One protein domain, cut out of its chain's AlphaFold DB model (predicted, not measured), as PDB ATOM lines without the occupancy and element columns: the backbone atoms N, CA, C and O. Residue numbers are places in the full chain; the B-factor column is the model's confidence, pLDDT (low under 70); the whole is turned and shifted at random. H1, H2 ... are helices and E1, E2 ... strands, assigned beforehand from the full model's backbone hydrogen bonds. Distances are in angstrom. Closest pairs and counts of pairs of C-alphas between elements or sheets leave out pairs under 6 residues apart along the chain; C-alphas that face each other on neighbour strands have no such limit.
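AT A GLANCE: This is residues 3 to 58 of the 60 residues of a protein of Escherichia coli (UniProt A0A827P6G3). What is the picture? There is little regular structure: a small sheet of three strands, which the short helix H1 only grazes, and a wide loop of residues 21 to 35. What is the make-up? The 56 printed residues, with E1, E2, H1 and E3 along the chain, are mixed in class, under half of them in named elements. The antiparallel sheet runs E2, E1, E3; the whole is compact, with a radius of gyration of the C-alphas of 10.9 A and spans of 28 by 27 by 21 A.

HOW THE PARTS SIT: Which strands are neighbours? E1, residues 3 to 5, forms an antiparallel hairpin with E2, residues 17 to 20, N 3 and O 19 within hydrogen-bond range at 2.9 A. E3, residues 55 to 57, is antiparallel to E1, N 4 and O 55 within range at 2.8 A. And the helix? H1, residues 36 to 44, grazes the sheet with residues 38 to 43, every O i to N i+4 pair within range. E2, H1 and E3 form a split strand-helix-strand unit, E1 between its strands, with a right-handed crossover.

IN THESE COORDINATES: Where does E1 begin? C-alpha 3 is at (-51.079, -32.040, 3.713). Where does E3 end? C-alpha 57 is at (-56.985, -31.568, 0.618). How long is H1? It spans 13.0 A.

THE WHOLE: Which links are long? E1 to E2 and E2 to H1. Is anything cut or uncertain? The printed part has no cut, and no printed residue is under 70 in pLDDT.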
ATOM      1  N   LEU A   3     -50.975 -31.605   2.323       97.56
ATOM      2  CA  LEU A   3     -51.079 -32.040   3.713       97.56
ATOM      3  C   LEU A   3     -50.653 -30.890   4.628       97.56
ATOM      4  O   LEU A   3     -49.551 -30.363   4.498       97.56
ATOM      5  N   LYS A   4     -51.521 -30.518   5.564       97.81
ATOM      6  CA  LYS A   4     -51.308 -29.481   6.574       97.81
ATOM      7  C   LYS A   4     -51.255 -30.138   7.951       97.81
ATOM      8  O   LYS A   4     -52.242 -30.726   8.390       97.81
ATOM      9  N   LEU A   5     -50.116 -30.036   8.630       98.19
ATOM     10  CA  LEU A   5     -49.867 -30.626   9.951       98.19
ATOM     11  C   LEU A   5     -49.684 -29.522  10.990       98.19
ATOM     12  O   LEU A   5     -48.914 -28.587  10.770       98.19
ATOM     13  N   LYS A   6     -50.373 -29.638  12.125       98.25
ATOM     14  CA  LYS A   6     -50.286 -28.691  13.241       98.25
ATOM     15  C   LYS A   6     -50.620 -29.398  14.547       98.25
ATOM     16  O   LYS A   6     -51.489 -30.265  14.569       98.25
ATOM     17  N   ASN A   7     -49.929 -29.009  15.614       97.69
ATOM     18  CA  ASN A   7     -50.152 -29.488  16.977       97.69
ATOM     19  C   ASN A   7     -50.163 -31.023  17.103       97.69
ATOM     20  O   ASN A   7     -50.970 -31.604  17.826       97.69
ATOM     21  N   VAL A   8     -49.253 -31.683  16.384       97.50
ATOM     22  CA  VAL A   8     -49.104 -33.137  16.405       97.50
ATOM     23  C   VAL A   8     -47.626 -33.508  16.474       97.50
ATOM     24  O   VAL A   8     -46.822 -33.025  15.681       97.50
ATOM     25  N   THR A   9     -47.264 -34.351  17.444       95.56
ATOM     26  CA  THR A   9     -45.892 -34.833  17.691       95.56
ATOM     27  C   THR A   9     -44.822 -33.724  17.655       95.56
ATOM     28  O   THR A   9     -44.761 -32.910  18.571       95.56
ATOM     29  N   SER A  10     -43.968 -33.706  16.627       95.25
ATOM     30  CA  SER A  10     -42.868 -32.761  16.418       95.25
ATOM     31  C   SER A  10     -43.250 -31.549  15.562       95.25
ATOM     32  O   SER A  10     -42.403 -30.690  15.327       95.25
ATOM     33  N   TYR A  11     -44.482 -31.482  15.051       97.25
ATOM     34  CA  TYR A  11     -44.962 -30.349  14.260       97.25
ATOM     35  C   TYR A  11     -45.367 -29.179  15.153       97.25
ATOM     36  O   TYR A  11     -45.782 -29.356  16.299       97.25
ATOM     37  N   HIS A  12     -45.244 -27.965  14.613       97.38
ATOM     38  CA  HIS A  12     -45.465 -26.737  15.369       97.38
ATOM     39  C   HIS A  12     -46.881 -26.678  15.961       97.38
ATOM     40  O   HIS A  12     -47.854 -27.083  15.325       97.38
ATOM     41  N   LYS A  13     -47.006 -26.155  17.186       96.88
ATOM     42  CA  LYS A  13     -48.293 -26.081  17.899       96.88
ATOM     43  C   LYS A  13     -49.236 -25.033  17.307       96.88
ATOM     44  O   LYS A  13     -50.429 -25.272  17.196       96.88
ATOM     45  N   GLU A  14     -48.691 -23.885  16.915       97.00
ATOM     46  CA  GLU A  14     -49.497 -22.720  16.514       97.00
ATOM     47  C   GLU A  14     -49.681 -22.559  14.999       97.00
ATOM     48  O   GLU A  14     -50.709 -22.051  14.559       97.00
ATOM     49  N   TYR A  15     -48.724 -23.024  14.190       97.00
ATOM     50  CA  TYR A  15     -48.689 -22.771  12.749       97.00
ATOM     51  C   TYR A  15     -48.695 -24.085  11.982       97.00
ATOM     52  O   TYR A  15     -48.151 -25.091  12.439       97.00
ATOM     53  N   PHE A  16     -49.292 -24.062  10.796       97.94
ATOM     54  CA  PHE A  16     -49.305 -25.214   9.911       97.94
ATOM     55  C   PHE A  16     -47.951 -25.412   9.237       97.94
ATOM     56  O   PHE A  16     -47.377 -24.484   8.675       97.94
ATOM     57  N   THR A  17     -47.475 -26.653   9.243       97.25
ATOM     58  CA  THR A  17     -46.473 -27.122   8.283       97.25
ATOM     59  C   THR A  17     -47.202 -27.699   7.082       97.25
ATOM     60  O   THR A  17     -48.041 -28.586   7.238       97.25
ATOM     61  N   GLU A  18     -46.890 -27.197   5.892       96.69
ATOM     62  CA  GLU A  18     -47.550 -27.597   4.655       96.69
ATOM     63  C   GLU A  18     -46.621 -28.455   3.796       96.69
ATOM     64  O   GLU A  18     -45.454 -28.124   3.591       96.69
ATOM     65  N   LEU A  19     -47.149 -29.561   3.282       96.06
ATOM     66  CA  LEU A  19     -46.460 -30.474   2.382       96.06
ATOM     67  C   LEU A  19     -47.261 -30.582   1.085       96.06
ATOM     68  O   LEU A  19     -48.422 -30.999   1.096       96.06
ATOM     69  N   ASP A  20     -46.633 -30.224  -0.033       96.06
ATOM     70  CA  ASP A  20     -47.159 -30.514  -1.363       96.06
ATOM     71  C   ASP A  20     -46.842 -31.973  -1.720       96.06
ATOM     72  O   ASP A  20     -45.686 -32.359  -1.893       96.06
ATOM     73  N   LEU A  21     -47.894 -32.782  -1.815       95.50
ATOM     74  CA  LEU A  21     -47.866 -34.191  -2.200       95.50
ATOM     75  C   LEU A  21     -48.557 -34.402  -3.561       95.50
ATOM     76  O   LEU A  21     -49.153 -35.447  -3.813       95.50
ATOM     77  N   SER A  22     -48.541 -33.400  -4.448       94.50
ATOM     78  CA  SER A  22     -49.081 -33.472  -5.819       94.50
ATOM     79  C   SER A  22     -48.341 -34.456  -6.720       94.50
ATOM     80  O   SER A  22     -48.901 -34.922  -7.713       94.50
ATOM     81  N   LYS A  23     -47.084 -34.784  -6.408       94.88
ATOM     82  CA  LYS A  23     -46.304 -35.721  -7.218       94.88
ATOM     83  C   LYS A  23     -46.849 -37.136  -7.061       94.88
ATOM     84  O   LYS A  23     -47.246 -37.549  -5.977       94.88
ATOM     85  N   LYS A  24     -46.799 -37.905  -8.154       93.88
ATOM     86  CA  LYS A  24     -47.220 -39.316  -8.179       93.88
ATOM     87  C   LYS A  24     -46.462 -40.170  -7.155       93.88
ATOM     88  O   LYS A  24     -47.032 -41.095  -6.589       93.88
ATOM     89  N   ILE A  25     -45.179 -39.871  -6.947       94.94
ATOM     90  CA  ILE A  25     -44.313 -40.519  -5.960       94.94
ATOM     91  C   ILE A  25     -43.667 -39.412  -5.126       94.94
ATOM     92  O   ILE A  25     -43.065 -38.499  -5.687       94.94
ATOM     93  N   ASN A  26     -43.784 -39.509  -3.802       94.88
ATOM     94  CA  ASN A  26     -43.172 -38.590  -2.843       94.88
ATOM     95  C   ASN A  26     -42.228 -39.382  -1.931       94.88
ATOM     96  O   ASN A  26     -42.599 -40.449  -1.444       94.88
ATOM     97  N   ILE A  27     -41.025 -38.860  -1.686       96.06
ATOM     98  CA  ILE A  27     -40.047 -39.462  -0.770       96.06
ATOM     99  C   ILE A  27     -39.865 -38.514   0.413       96.06
ATOM    100  O   ILE A  27     -39.355 -37.408   0.259       96.06
ATOM    101  N   LEU A  28     -40.278 -38.961   1.598       94.81
ATOM    102  CA  LEU A  28     -40.149 -38.216   2.849       94.81
ATOM    103  C   LEU A  28     -38.990 -38.804   3.661       94.81
ATOM    104  O   LEU A  28     -39.037 -39.964   4.067       94.81
ATOM    105  N   TYR A  29     -37.949 -38.007   3.906       96.12
ATOM    106  CA  TYR A  29     -36.734 -38.425   4.611       96.12
ATOM    107  C   TYR A  29     -36.281 -37.364   5.624       96.12
ATOM    108  O   TYR A  29     -36.755 -36.233   5.612       96.12
ATOM    109  N   GLY A  30     -35.389 -37.745   6.544       95.62
ATOM    110  CA  GLY A  30     -34.914 -36.869   7.619       95.62
ATOM    111  C   GLY A  30     -34.443 -37.629   8.861       95.62
ATOM    112  O   GLY A  30     -34.554 -38.855   8.934       95.62
ATOM    113  N   GLN A  31     -33.944 -36.896   9.856       97.25
ATOM    114  CA  GLN A  31     -33.387 -37.441  11.103       97.25
ATOM    115  C   GLN A  31     -34.436 -38.132  11.990       97.25
ATOM    116  O   GLN A  31     -35.646 -37.921  11.855       97.25
ATOM    117  N   ASN A  32     -33.990 -38.992  12.904       95.12
ATOM    118  CA  ASN A  32     -34.881 -39.616  13.886       95.12
ATOM    119  C   ASN A  32     -35.579 -38.545  14.736       95.12
ATOM    120  O   ASN A  32     -34.968 -37.557  15.124       95.12
ATOM    121  N   GLY A  33     -36.882 -38.719  14.968       93.94
ATOM    122  CA  GLY A  33     -37.696 -37.751  15.711       93.94
ATOM    123  C   GLY A  33     -38.219 -36.551  14.908       93.94
ATOM    124  O   GLY A  33     -39.030 -35.807  15.440       93.94
ATOM    125  N   CYS A  34     -37.863 -36.377  13.627       94.25
ATOM    126  CA  CYS A  34     -38.328 -35.223  12.830       94.25
ATOM    127  C   CYS A  34     -39.783 -35.320  12.315       94.25
ATOM    128  O   CYS A  34     -40.188 -34.530  11.468       94.25
ATOM    129  N   GLY A  35     -40.557 -36.314  12.764       96.12
ATOM    130  CA  GLY A  35     -41.980 -36.431  12.421       96.12
ATOM    131  C   GLY A  35     -42.327 -37.299  11.208       96.12
ATOM    132  O   GLY A  35     -43.496 -37.377  10.850       96.12
ATOM    133  N   LYS A  36     -41.369 -38.020  10.602       96.56
ATOM    134  CA  LYS A  36     -41.633 -38.890   9.429       96.56
ATOM    135  C   LYS A  36     -42.770 -39.892   9.665       96.56
ATOM    136  O   LYS A  36     -43.712 -39.954   8.883       96.56
ATOM    137  N   SER A  37     -42.698 -40.645  10.764       97.06
ATOM    138  CA  SER A  37     -43.715 -41.646  11.109       97.06
ATOM    139  C   SER A  37     -45.069 -41.019  11.450       97.06
ATOM    140  O   SER A  37     -46.099 -41.657  11.288       97.06
ATOM    141  N   THR A  38     -45.095 -39.753  11.874       97.69
ATOM    142  CA  THR A  38     -46.342 -38.999  12.068       97.69
ATOM    143  C   THR A  38     -47.088 -38.838  10.749       97.69
ATOM    144  O   THR A  38     -48.293 -39.055  10.703       97.69
ATOM    145  N   ILE A  39     -46.371 -38.511   9.665       97.19
ATOM    146  CA  ILE A  39     -46.973 -38.375   8.334       97.19
ATOM    147  C   ILE A  39     -47.554 -39.718   7.884       97.19
ATOM    148  O   ILE A  39     -48.700 -39.773   7.451       97.19
ATOM    149  N   SER A  40     -46.799 -40.817   8.010       95.69
ATOM    150  CA  SER A  40     -47.311 -42.137   7.615       95.69
ATOM    151  C   SER A  40     -48.523 -42.562   8.447       95.69
ATOM    152  O   SER A  40     -49.485 -43.096   7.903       95.69
ATOM    153  N   ASN A  41     -48.507 -42.289   9.754       97.19
ATOM    154  CA  ASN A  41     -49.599 -42.648  10.656       97.19
ATOM    155  C   ASN A  41     -50.863 -41.814  10.407       97.19
ATOM    156  O   ASN A  41     -51.961 -42.350  10.547       97.19
ATOM    157  N   TYR A  42     -50.725 -40.554   9.980       97.50
ATOM    158  CA  TYR A  42     -51.856 -39.746   9.519       97.50
ATOM    159  C   TYR A  42     -52.602 -40.439   8.372       97.50
ATOM    160  O   TYR A  42     -53.820 -40.555   8.414       97.50
ATOM    161  N   PHE A  43     -51.887 -40.961   7.370       95.38
ATOM    162  CA  PHE A  43     -52.524 -41.661   6.248       95.38
ATOM    163  C   PHE A  43     -53.095 -43.032   6.624       95.38
ATOM    164  O   PHE A  43     -54.014 -43.506   5.959       95.38
ATOM    165  N   TYR A  44     -52.587 -43.660   7.688       96.94
ATOM    166  CA  TYR A  44     -53.124 -44.922   8.196       96.94
ATOM    167  C   TYR A  44     -54.442 -44.727   8.960       96.94
ATOM    168  O   TYR A  44     -55.396 -45.474   8.749       96.94
ATOM    169  N   ASN A  45     -54.516 -43.714   9.831       97.19
ATOM    170  CA  ASN A  45     -55.723 -43.372  10.581       97.19
ATOM    171  C   ASN A  45     -55.896 -41.845  10.704       97.19
ATOM    172  O   ASN A  45     -55.589 -41.266  11.751       97.19
ATOM    173  N   PRO A  46     -56.448 -41.175   9.679       95.25
ATOM    174  CA  PRO A  46     -56.598 -39.719   9.688       95.25
ATOM    175  C   PRO A  46     -57.644 -39.225  10.698       95.25
ATOM    176  O   PRO A  46     -57.705 -38.033  10.980       95.25
ATOM    177  N   LYS A  47     -58.475 -40.128  11.243       96.50
ATOM    178  CA  LYS A  47     -59.510 -39.814  12.239       96.50
ATOM    179  C   LYS A  47     -59.013 -39.918  13.683       96.50
ATOM    180  O   LYS A  47     -59.802 -39.694  14.598       96.50
ATOM    181  N   ASP A  48     -57.748 -40.276  13.904       97.88
ATOM    182  CA  ASP A  48     -57.171 -40.252  15.245       97.88
ATOM    183  C   ASP A  48     -57.269 -38.837  15.834       97.88
ATOM    184  O   ASP A  48     -56.972 -37.840  15.172       97.88
ATOM    185  N   THR A  49     -57.668 -38.746  17.101       97.56
ATOM    186  CA  THR A  49     -57.790 -37.476  17.828       97.56
ATOM    187  C   THR A  49     -56.497 -36.656  17.857       97.56
ATOM    188  O   THR A  49     -56.564 -35.427  17.939       97.56
ATOM    189  N   ALA A  50     -55.332 -37.301  17.734       97.06
ATOM    190  CA  ALA A  50     -54.041 -36.630  17.613       97.06
ATOM    191  C   ALA A  50     -53.924 -35.772  16.339       97.06
ATOM    192  O   ALA A  50     -53.166 -34.807  16.321       97.06
ATOM    193  N   TYR A  51     -54.694 -36.083  15.291       98.00
ATOM    194  CA  TYR A  51     -54.696 -35.372  14.008       98.00
ATOM    195  C   TYR A  51     -55.876 -34.413  13.841       98.00
ATOM    196  O   TYR A  51     -56.108 -33.933  12.737       98.00
ATOM    197  N   LYS A  52     -56.614 -34.090  14.911       97.62
ATOM    198  CA  LYS A  52     -57.827 -33.248  14.846       97.62
ATOM    199  C   LYS A  52     -57.619 -31.869  14.200       97.62
ATOM    200  O   LYS A  52     -58.570 -31.268  13.720       97.62
ATOM    201  N   GLU A  53     -56.388 -31.355  14.224       97.94
ATOM    202  CA  GLU A  53     -56.017 -30.074  13.613       97.94
ATOM    203  C   GLU A  53     -55.320 -30.236  12.258       97.94
ATOM    204  O   GLU A  53     -54.951 -29.235  11.658       97.94
ATOM    205  N   CYS A  54     -55.115 -31.462  11.777       97.75
ATOM    206  CA  CYS A  54     -54.450 -31.744  10.509       97.75
ATOM    207  C   CYS A  54     -55.470 -31.870   9.374       97.75
ATOM    208  O   CYS A  54     -56.556 -32.420   9.551       97.75
ATOM    209  N   VAL A  55     -55.105 -31.401   8.182       96.56
ATOM    210  CA  VAL A  55     -55.992 -31.378   7.008       96.56
ATOM    211  C   VAL A  55     -55.250 -31.920   5.795       96.56
ATOM    212  O   VAL A  55     -54.078 -31.611   5.595       96.56
ATOM    213  N   CYS A  56     -55.935 -32.712   4.976       95.62
ATOM    214  CA  CYS A  56     -55.419 -33.188   3.703       95.62
ATOM    215  C   CYS A  56     -56.450 -32.915   2.612       95.62
ATOM    216  O   CYS A  56     -57.569 -33.423   2.671       95.62
ATOM    217  N   GLU A  57     -56.077 -32.091   1.639       95.00
ATOM    218  CA  GLU A  57     -56.985 -31.568   0.618       95.00
ATOM    219  C   GLU A  57     -56.393 -31.717  -0.795       95.00
ATOM    220  O   GLU A  57     -55.168 -31.815  -0.957       95.00
ATOM    221  N   PRO A  58     -57.224 -31.786  -1.849       91.88
ATOM    222  CA  PRO A  58     -56.758 -31.619  -3.223       91.88
ATOM    223  C   PRO A  58     -55.998 -30.291  -3.383       91.88
ATOM    224  O   PRO A  58     -56.230 -29.345  -2.640       91.88
TER     225      PRO A  58